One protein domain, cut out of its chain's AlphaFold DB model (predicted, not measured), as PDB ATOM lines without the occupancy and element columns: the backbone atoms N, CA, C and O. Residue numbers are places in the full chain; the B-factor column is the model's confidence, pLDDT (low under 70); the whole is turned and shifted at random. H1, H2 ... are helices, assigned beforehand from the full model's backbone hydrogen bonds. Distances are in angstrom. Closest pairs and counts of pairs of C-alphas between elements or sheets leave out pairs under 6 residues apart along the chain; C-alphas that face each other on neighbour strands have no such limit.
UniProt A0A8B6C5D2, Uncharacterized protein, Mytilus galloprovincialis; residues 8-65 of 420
ATOM      1  N   ASP A   8      -9.944 -39.789  -4.245       55.69
ATOM      2  CA  ASP A   8      -9.971 -39.923  -5.715       55.69
ATOM      3  C   ASP A   8     -11.400 -39.948  -6.273       55.69
ATOM      4  O   ASP A   8     -11.694 -39.414  -7.346       55.69
ATOM      5  N   ASP A   9     -12.318 -40.546  -5.517       63.81
ATOM      6  CA  ASP A   9     -13.711 -40.694  -5.915       63.81
ATOM      7  C   ASP A   9     -14.477 -39.366  -5.775       63.81
ATOM      8  O   ASP A   9     -15.445 -39.107  -6.489       63.81
ATOM      9  N   PHE A  10     -14.029 -38.477  -4.881       72.06
ATOM     10  CA  PHE A  10     -14.624 -37.153  -4.701       72.06
ATOM     11  C   PHE A  10     -14.266 -36.204  -5.847       72.06
ATOM     12  O   PHE A  10     -15.157 -35.514  -6.350       72.06
ATOM     13  N   GLN A  11     -12.999 -36.193  -6.269       72.19
ATOM     14  CA  GLN A  11     -12.530 -35.375  -7.388       72.19
ATOM     15  C   GLN A  11     -13.268 -35.740  -8.678       72.19
ATOM     16  O   GLN A  11     -13.913 -34.877  -9.276       72.19
ATOM     17  N   LYS A  12     -13.305 -37.034  -9.021       74.69
ATOM     18  CA  LYS A  12     -14.021 -37.540 -10.203       74.69
ATOM     19  C   LYS A  12     -15.509 -37.186 -10.186       74.69
ATOM     20  O   LYS A  12     -16.069 -36.806 -11.209       74.69
ATOM     21  N   ARG A  13     -16.161 -37.245  -9.017       77.75
ATOM     22  CA  ARG A  13     -17.573 -36.846  -8.870       77.75
ATOM     23  C   ARG A  13     -17.788 -35.348  -9.081       77.75
ATOM     24  O   ARG A  13     -18.820 -34.967  -9.623       77.75
ATOM     25  N   ILE A  14     -16.873 -34.489  -8.626       80.25
ATOM     26  CA  ILE A  14     -16.988 -33.042  -8.862       80.25
ATOM     27  C   ILE A  14     -16.689 -32.709 -10.325       80.25
ATOM     28  O   ILE A  14     -17.429 -31.919 -10.901       80.25
ATOM     29  N   GLU A  15     -15.696 -33.347 -10.945       80.38
ATOM     30  CA  GLU A  15     -15.420 -33.214 -12.381       80.38
ATOM     31  C   GLU A  15     -16.628 -33.632 -13.225       80.38
ATOM     32  O   GLU A  15     -17.019 -32.909 -14.140       80.38
ATOM     33  N   GLN A  16     -17.290 -34.735 -12.865       82.31
ATOM     34  CA  GLN A  16     -18.515 -35.173 -13.527       82.31
ATOM     35  C   GLN A  16     -19.643 -34.142 -13.378       82.31
ATOM     36  O   GLN A  16     -20.251 -33.760 -14.371       82.31
ATOM     37  N   VAL A  17     -19.859 -33.598 -12.176       83.44
ATOM     38  CA  VAL A  17     -20.841 -32.520 -11.959       83.44
ATOM     39  C   VAL A  17     -20.471 -31.257 -12.740       83.44
ATOM     40  O   VAL A  17     -21.354 -30.581 -13.261       83.44
ATOM     41  N   CYS A  18     -19.184 -30.924 -12.856       84.44
ATOM     42  CA  CYS A  18     -18.746 -29.816 -13.693       84.44
ATOM     43  C   CYS A  18     -19.070 -30.073 -15.171       84.44
ATOM     44  O   CYS A  18     -19.437 -29.126 -15.863       84.44
ATOM     45  N   ASN A  19     -18.905 -31.305 -15.660       82.75
ATOM     46  CA  ASN A  19     -19.228 -31.688 -17.039       82.75
ATOM     47  C   ASN A  19     -20.739 -31.666 -17.300       82.75
ATOM     48  O   ASN A  19     -21.158 -31.189 -18.347       82.75
ATOM     49  N   ASP A  20     -21.547 -32.111 -16.336       83.31
ATOM     50  CA  ASP A  20     -23.007 -32.161 -16.460       83.31
ATOM     51  C   ASP A  20     -23.660 -30.765 -16.420       83.31
ATOM     52  O   ASP A  20     -24.722 -30.559 -17.005       83.31
ATOM     53  N   ARG A  21     -23.060 -29.807 -15.697       81.38
ATOM     54  CA  ARG A  21     -23.600 -28.443 -15.540       81.38
ATOM     55  C   ARG A  21     -23.292 -27.517 -16.714       81.38
ATOM     56  O   ARG A  21     -24.136 -26.685 -17.029       81.38
ATOM     57  N   ASP A  22     -22.082 -27.617 -17.262       77.12
ATOM     58  CA  ASP A  22     -21.566 -26.789 -18.367       77.12
ATOM     59  C   ASP A  22     -21.878 -25.274 -18.245       77.12
ATOM     60  O   ASP A  22     -22.214 -24.599 -19.214       77.12
ATOM     61  N   ASP A  23     -21.804 -24.727 -17.022       81.50
ATOM     62  CA  ASP A  23     -22.064 -23.314 -16.719       81.50
ATOM     63  C   ASP A  23     -20.803 -22.566 -16.237       81.50
ATOM     64  O   ASP A  23     -19.793 -23.173 -15.877       81.50
ATOM     65  N   GLU A  24     -20.843 -21.223 -16.211       79.12
ATOM     66  CA  GLU A  24     -19.693 -20.392 -15.791       79.12
ATOM     67  C   GLU A  24     -19.199 -20.756 -14.371       79.12
ATOM     68  O   GLU A  24     -18.006 -20.669 -14.081       79.12
ATOM     69  N   TRP A  25     -20.096 -21.223 -13.489       81.06
ATOM     70  CA  TRP A  25     -19.727 -21.683 -12.148       81.06
ATOM     71  C   TRP A  25     -18.943 -23.003 -12.193       81.06
ATOM     72  O   TRP A  25     -17.948 -23.156 -11.484       81.06
ATOM     73  N   ALA A  26     -19.368 -23.948 -13.032       83.06
ATOM     74  CA  ALA A  26     -18.697 -25.220 -13.247       83.06
ATOM     75  C   ALA A  26     -17.320 -25.060 -13.898       83.06
ATOM     76  O   ALA A  26     -16.399 -25.776 -13.501       83.06
ATOM     77  N   VAL A  27     -17.159 -24.116 -14.832       81.75
ATOM     78  CA  VAL A  27     -15.868 -23.799 -15.469       81.75
ATOM     79  C   VAL A  27     -14.863 -23.269 -14.444       81.75
ATOM     80  O   VAL A  27     -13.745 -23.772 -14.368       81.75
ATOM     81  N   GLU A  28     -15.268 -22.316 -13.600       80.25
ATOM     82  CA  GLU A  28     -14.406 -21.759 -12.548       80.25
ATOM     83  C   GLU A  28     -13.999 -22.824 -11.516       80.25
ATOM     84  O   GLU A  28     -12.846 -22.884 -11.085       80.25
ATOM     85  N   VAL A  29     -14.934 -23.696 -11.117       80.00
ATOM     86  CA  VAL A  29     -14.636 -24.795 -10.187       80.00
ATOM     87  C   VAL A  29     -13.688 -25.809 -10.831       80.00
ATOM     88  O   VAL A  29     -12.724 -26.212 -10.184       80.00
ATOM     89  N   ARG A  30     -13.899 -26.164 -12.105       79.88
ATOM     90  CA  ARG A  30     -13.032 -27.092 -12.846       79.88
ATOM     91  C   ARG A  30     -11.617 -26.546 -13.002       79.88
ATOM     92  O   ARG A  30     -10.670 -27.253 -12.683       79.88
ATOM     93  N   GLY A  31     -11.472 -25.273 -13.371       75.25
ATOM     94  CA  GLY A  31     -10.156 -24.642 -13.495       75.25
ATOM     95  C   GLY A  31      -9.364 -24.658 -12.183       75.25
ATOM     96  O   GLY A  31      -8.150 -24.841 -12.194       75.25
ATOM     97  N   ARG A  32     -10.037 -24.549 -11.030       73.56
ATOM     98  CA  ARG A  32      -9.374 -24.655  -9.717       73.56
ATOM     99  C   ARG A  32      -8.986 -26.087  -9.358       73.56
ATOM    100  O   ARG A  32      -7.956 -26.271  -8.723       73.56
ATOM    101  N   LEU A  33      -9.793 -27.068  -9.755       75.25
ATOM    102  CA  LEU A  33      -9.485 -28.491  -9.587       75.25
ATOM    103  C   LEU A  33      -8.281 -28.912 -10.435       75.25
ATOM    104  O   LEU A  33      -7.362 -29.525  -9.910       75.25
ATOM    105  N   GLU A  34      -8.231 -28.516 -11.706       73.06
ATOM    106  CA  GLU A  34      -7.119 -28.852 -12.608       73.06
ATOM    107  C   GLU A  34      -5.794 -28.189 -12.188       73.06
ATOM    108  O   GLU A  34      -4.722 -28.759 -12.388       73.06
ATOM    109  N   CYS A  35      -5.847 -27.005 -11.562       66.81
ATOM    110  CA  CYS A  35      -4.655 -26.332 -11.030       66.81
ATOM    111  C   CYS A  35      -4.061 -27.021  -9.791       66.81
ATOM    112  O   CYS A  35      -2.887 -26.818  -9.481       66.81
ATOM    113  N   VAL A  36      -4.863 -27.793  -9.055       65.00
ATOM    114  CA  VAL A  36      -4.478 -28.418  -7.785       65.00
ATOM    115  C   VAL A  36      -4.442 -29.925  -8.011       65.00
ATOM    116  O   VAL A  36      -5.386 -30.636  -7.692       65.00
ATOM    117  N   GLY A  37      -3.353 -30.400  -8.623       60.09
ATOM    118  CA  GLY A  37      -3.233 -31.784  -9.103       60.09
ATOM    119  C   GLY A  37      -3.480 -32.875  -8.050       60.09
ATOM    120  O   GLY A  37      -3.931 -33.954  -8.416       60.09
ATOM    121  N   ASP A  38      -3.231 -32.595  -6.764       64.00
ATOM    122  CA  ASP A  38      -3.623 -33.450  -5.637       64.00
ATOM    123  C   ASP A  38      -4.303 -32.599  -4.551       64.00
ATOM    124  O   ASP A  38      -3.681 -31.763  -3.889       64.00
ATOM    125  N   LEU A  39      -5.608 -32.816  -4.370       67.12
ATOM    126  CA  LEU A  39      -6.425 -32.117  -3.378       67.12
ATOM    127  C   LEU A  39      -6.035 -32.459  -1.932       67.12
ATOM    128  O   LEU A  39      -6.264 -31.636  -1.041       67.12
ATOM    129  N   HIS A  40      -5.465 -33.646  -1.689       59.03
ATOM    130  CA  HIS A  40      -4.982 -34.059  -0.371       59.03
ATOM    131  C   HIS A  40      -3.728 -33.279   0.011       59.03
ATOM    132  O   HIS A  40      -3.670 -32.700   1.092       59.03
ATOM    133  N   ALA A  41      -2.758 -33.190  -0.904       56.62
ATOM    134  CA  ALA A  41      -1.527 -32.433  -0.687       56.62
ATOM    135  C   ALA A  41      -1.768 -30.925  -0.467       56.62
ATOM    136  O   ALA A  41      -0.922 -30.243   0.108       56.62
ATOM    137  N   ALA A  42      -2.915 -30.405  -0.914       59.38
ATOM    138  CA  ALA A  42      -3.292 -29.000  -0.790       59.38
ATOM    139  C   ALA A  42      -4.202 -28.677   0.413       59.38
ATOM    140  O   ALA A  42      -4.684 -27.545   0.499       59.38
ATOM    141  N   ASP A  43      -4.477 -29.638   1.309       61.25
ATOM    142  CA  ASP A  43      -5.391 -29.480   2.456       61.25
ATOM    143  C   ASP A  43      -6.748 -28.845   2.066       61.25
ATOM    144  O   ASP A  43      -7.335 -28.024   2.781       61.25
ATOM    145  N   ALA A  44      -7.269 -29.202   0.886       63.22
ATOM    146  CA  ALA A  44      -8.454 -28.561   0.333       63.22
ATOM    147  C   ALA A  44      -9.725 -28.957   1.113       63.22
ATOM    148  O   ALA A  44     -10.271 -30.051   0.962       63.22
ATOM    149  N   LEU A  45     -10.241 -28.035   1.932       61.66
ATOM    150  CA  LEU A  45     -11.480 -28.204   2.698       61.66
ATOM    151  C   LEU A  45     -12.658 -27.492   2.019       61.66
ATOM    152  O   LEU A  45     -12.649 -26.277   1.826       61.66
ATOM    153  N   TYR A  46     -13.724 -28.239   1.718       64.25
ATOM    154  CA  TYR A  46     -14.978 -27.674   1.219       64.25
ATOM    155  C   TYR A  46     -16.005 -27.502   2.336       64.25
ATOM    156  O   TYR A  46     -16.286 -28.419   3.106       64.25
ATOM    157  N   HIS A  47     -16.666 -26.345   2.363       75.75
ATOM    158  CA  HIS A  47     -17.869 -26.176   3.171       75.75
ATOM    159  C   HIS A  47     -18.972 -27.112   2.656       75.75
ATOM    160  O   HIS A  47     -19.383 -27.010   1.495       75.75
ATOM    161  N   GLN A  48     -19.503 -27.970   3.532       71.44
ATOM    162  CA  GLN A  48     -20.553 -28.942   3.199       71.44
ATOM    163  C   GLN A  48     -21.740 -28.289   2.473       71.44
ATOM    164  O   GLN A  48     -22.200 -28.776   1.443       71.44
ATOM    165  N   THR A  49     -22.193 -27.131   2.960       73.94
ATOM    166  CA  THR A  49     -23.299 -26.370   2.365       73.94
ATOM    167  C   THR A  49     -22.988 -25.897   0.943       73.94
ATOM    168  O   THR A  49     -23.858 -25.937   0.077       73.94
ATOM    169  N   CYS A  50     -21.750 -25.475   0.674       74.06
ATOM    170  CA  CYS A  50     -21.327 -25.032  -0.655       74.06
ATOM    171  C   CYS A  50     -21.244 -26.207  -1.634       74.06
ATOM    172  O   CYS A  50     -21.713 -26.078  -2.762       74.06
ATOM    173  N   SER A  51     -20.726 -27.358  -1.190       76.62
ATOM    174  CA  SER A  51     -20.677 -28.582  -2.001       76.62
ATOM    175  C   SER A  51     -22.082 -29.066  -2.375       76.62
ATOM    176  O   SER A  51     -22.357 -29.349  -3.540       76.62
ATOM    177  N   VAL A  52     -23.010 -29.083  -1.413       77.38
ATOM    178  CA  VAL A  52     -24.407 -29.469  -1.664       77.38
ATOM    179  C   VAL A  52     -25.093 -28.490  -2.619       77.38
ATOM    180  O   VAL A  52     -25.752 -28.926  -3.561       77.38
ATOM    181  N   ASN A  53     -24.925 -27.179  -2.431       81.38
ATOM    182  CA  ASN A  53     -25.497 -26.172  -3.332       81.38
ATOM    183  C   ASN A  53     -24.967 -26.322  -4.767       81.38
ATOM    184  O   ASN A  53     -25.755 -26.294  -5.712       81.38
ATOM    185  N   PHE A  54     -23.659 -26.560  -4.919       82.31
ATOM    186  CA  PHE A  54     -23.020 -26.793  -6.215       82.31
ATOM    187  C   PHE A  54     -23.552 -28.054  -6.909       82.31
ATOM    188  O   PHE A  54     -23.929 -28.013  -8.077       82.31
ATOM    189  N   ARG A  55     -23.675 -29.166  -6.174       79.00
ATOM    190  CA  ARG A  55     -24.176 -30.442  -6.714       79.00
ATOM    191  C   ARG A  55     -25.669 -30.439  -7.032       79.00
ATOM    192  O   ARG A  55     -26.105 -31.190  -7.891       79.00
ATOM    193  N   THR A  56     -26.462 -29.630  -6.332       79.50
ATOM    194  CA  THR A  56     -27.932 -29.634  -6.466       79.50
ATOM    195  C   THR A  56     -28.485 -28.471  -7.287       79.50
ATOM    196  O   THR A  56     -29.703 -28.340  -7.400       79.50
ATOM    197  N   SER A  57     -27.622 -27.606  -7.833       68.75
ATOM    198  CA  SER A  57     -28.019 -26.382  -8.554       68.75
ATOM    199  C   SER A  57     -28.883 -25.420  -7.731       68.75
ATOM    200  O   SER A  57     -29.590 -24.577  -8.281       68.75
ATOM    201  N   LYS A  58     -28.835 -25.511  -6.398       70.50
ATOM    202  CA  LYS A  58     -29.599 -24.642  -5.497       70.50
ATOM    203  C   LYS A  58     -28.726 -23.478  -5.043       70.50
ATOM    204  O   LYS A  58     -27.590 -23.683  -4.634       70.50
ATOM    205  N   LYS A  59     -29.285 -22.259  -5.043       69.50
ATOM    206  CA  LYS A  59     -28.611 -21.024  -4.587       69.50
ATOM    207  C   LYS A  59     -27.292 -20.747  -5.330       69.50
ATOM    208  O   LYS A  59     -26.252 -20.575  -4.694       69.50
ATOM    209  N   ILE A  60     -27.352 -20.694  -6.664       70.19
ATOM    210  CA  ILE A  60     -26.217 -20.290  -7.510       70.19
ATOM    211  C   ILE A  60     -25.679 -18.938  -6.995       70.19
ATOM    212  O   ILE A  60     -26.476 -18.014  -6.789       70.19
ATOM    213  N   PRO A  61     -24.366 -18.805  -6.717       69.00
ATOM    214  CA  PRO A  61     -23.795 -17.547  -6.262       69.00
ATOM    215  C   PRO A  61     -24.118 -16.439  -7.258       69.00
ATOM    216  O   PRO A  61     -24.044 -16.646  -8.465       69.00
ATOM    217  N   LYS A  62     -24.441 -15.242  -6.756       66.00
ATOM    218  CA  LYS A  62     -24.841 -14.102  -7.600       66.00
ATOM    219  C   LYS A  62     -23.842 -13.807  -8.726       66.00
ATOM    220  O   LYS A  62     -24.263 -13.350  -9.773       66.00
ATOM    221  N   ALA A  63     -22.553 -14.092  -8.541       64.81
ATOM    222  CA  ALA A  63     -21.536 -13.925  -9.580       64.81
ATOM    223  C   ALA A  63     -21.781 -14.779 -10.842       64.81
ATOM    224  O   ALA A  63     -21.374 -14.366 -11.917       64.81
ATOM    225  N   PHE A  64     -22.475 -15.914 -10.717       65.62
ATOM    226  CA  PHE A  64     -22.713 -16.884 -11.794       65.62
ATOM    227  C   PHE A  64     -24.201 -17.037 -12.150       65.62
ATOM    228  O   PHE A  64     -24.585 -17.958 -12.867       65.62
ATOM    229  N   SER A  65     -25.067 -16.176 -11.608       67.38
ATOM    230  CA  SER A  65     -26.490 -16.179 -11.956       67.38
ATOM    231  C   SER A  65     -26.673 -15.582 -13.362       67.38
ATOM    232  O   SER A  65     -26.104 -14.526 -13.637       67.38
TER     233      SER A  65
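What this domain is: This is residues 8 to 65 of the 420 residues of an uncharacterized protein of Mytilus galloprovincialis (UniProt A0A8B6C5D2). Two helices, H1 and H2, lie side by side as a helical hairpin; from the end of H2 a long loop folds back to a shorter third helix, H3, which is near H1. The printed part has 58 residues with three named helices, in the order H1, H2, H3, and no named strand. The class is all helix. The whole is compact, with a radius of gyration of the C-alphas of 11.2 A, and elongated, spanning 32 by 21 by 19 A.

How they stand to each other: H1, residues 8 to 21, touches H2, residues 24 to 35; the closest C-alphas are those of Cys 18 and Ala 26, 4.6 A apart. The two run opposite ways at a shallow tilt of 30 degrees. Their link is tight, and they form a hairpin. H3, residues 48 to 56, is close to H1 but not clearly touching it; their closest C-alphas, those of Val 17 and Arg 55, are 6.6 A apart. H1 and H3 run the same way at a steep tilt of 45 degrees. H2 and H3 are only just apart, at 8.4 A between their closest C-alphas. In H1, H2 and H3 every O i to N i+4 pair is within hydrogen-bond range.

Where its parts are: H1 begins at C-alpha 8 (-9.971, -39.923, -5.715) and is 20.3 A long from first to last C-alpha. H2, 16.9 A long, ends at C-alpha 35 (-4.655, -26.332, -11.030). H3, 12.2 A long, ends at C-alpha 56 (-27.932, -29.634, -6.466).

The domain as a whole: The two C-alphas farthest apart, those of Ala 41 and Ser 65, are 31.8 A apart. The printed part has no cut. The link from H2 to H3, residues 36 to 47, is long. The mean pLDDT of the printed part is 72.9; residues 8 to 9, 35 to 46, 57, 59 and 61 to 65 are under 70.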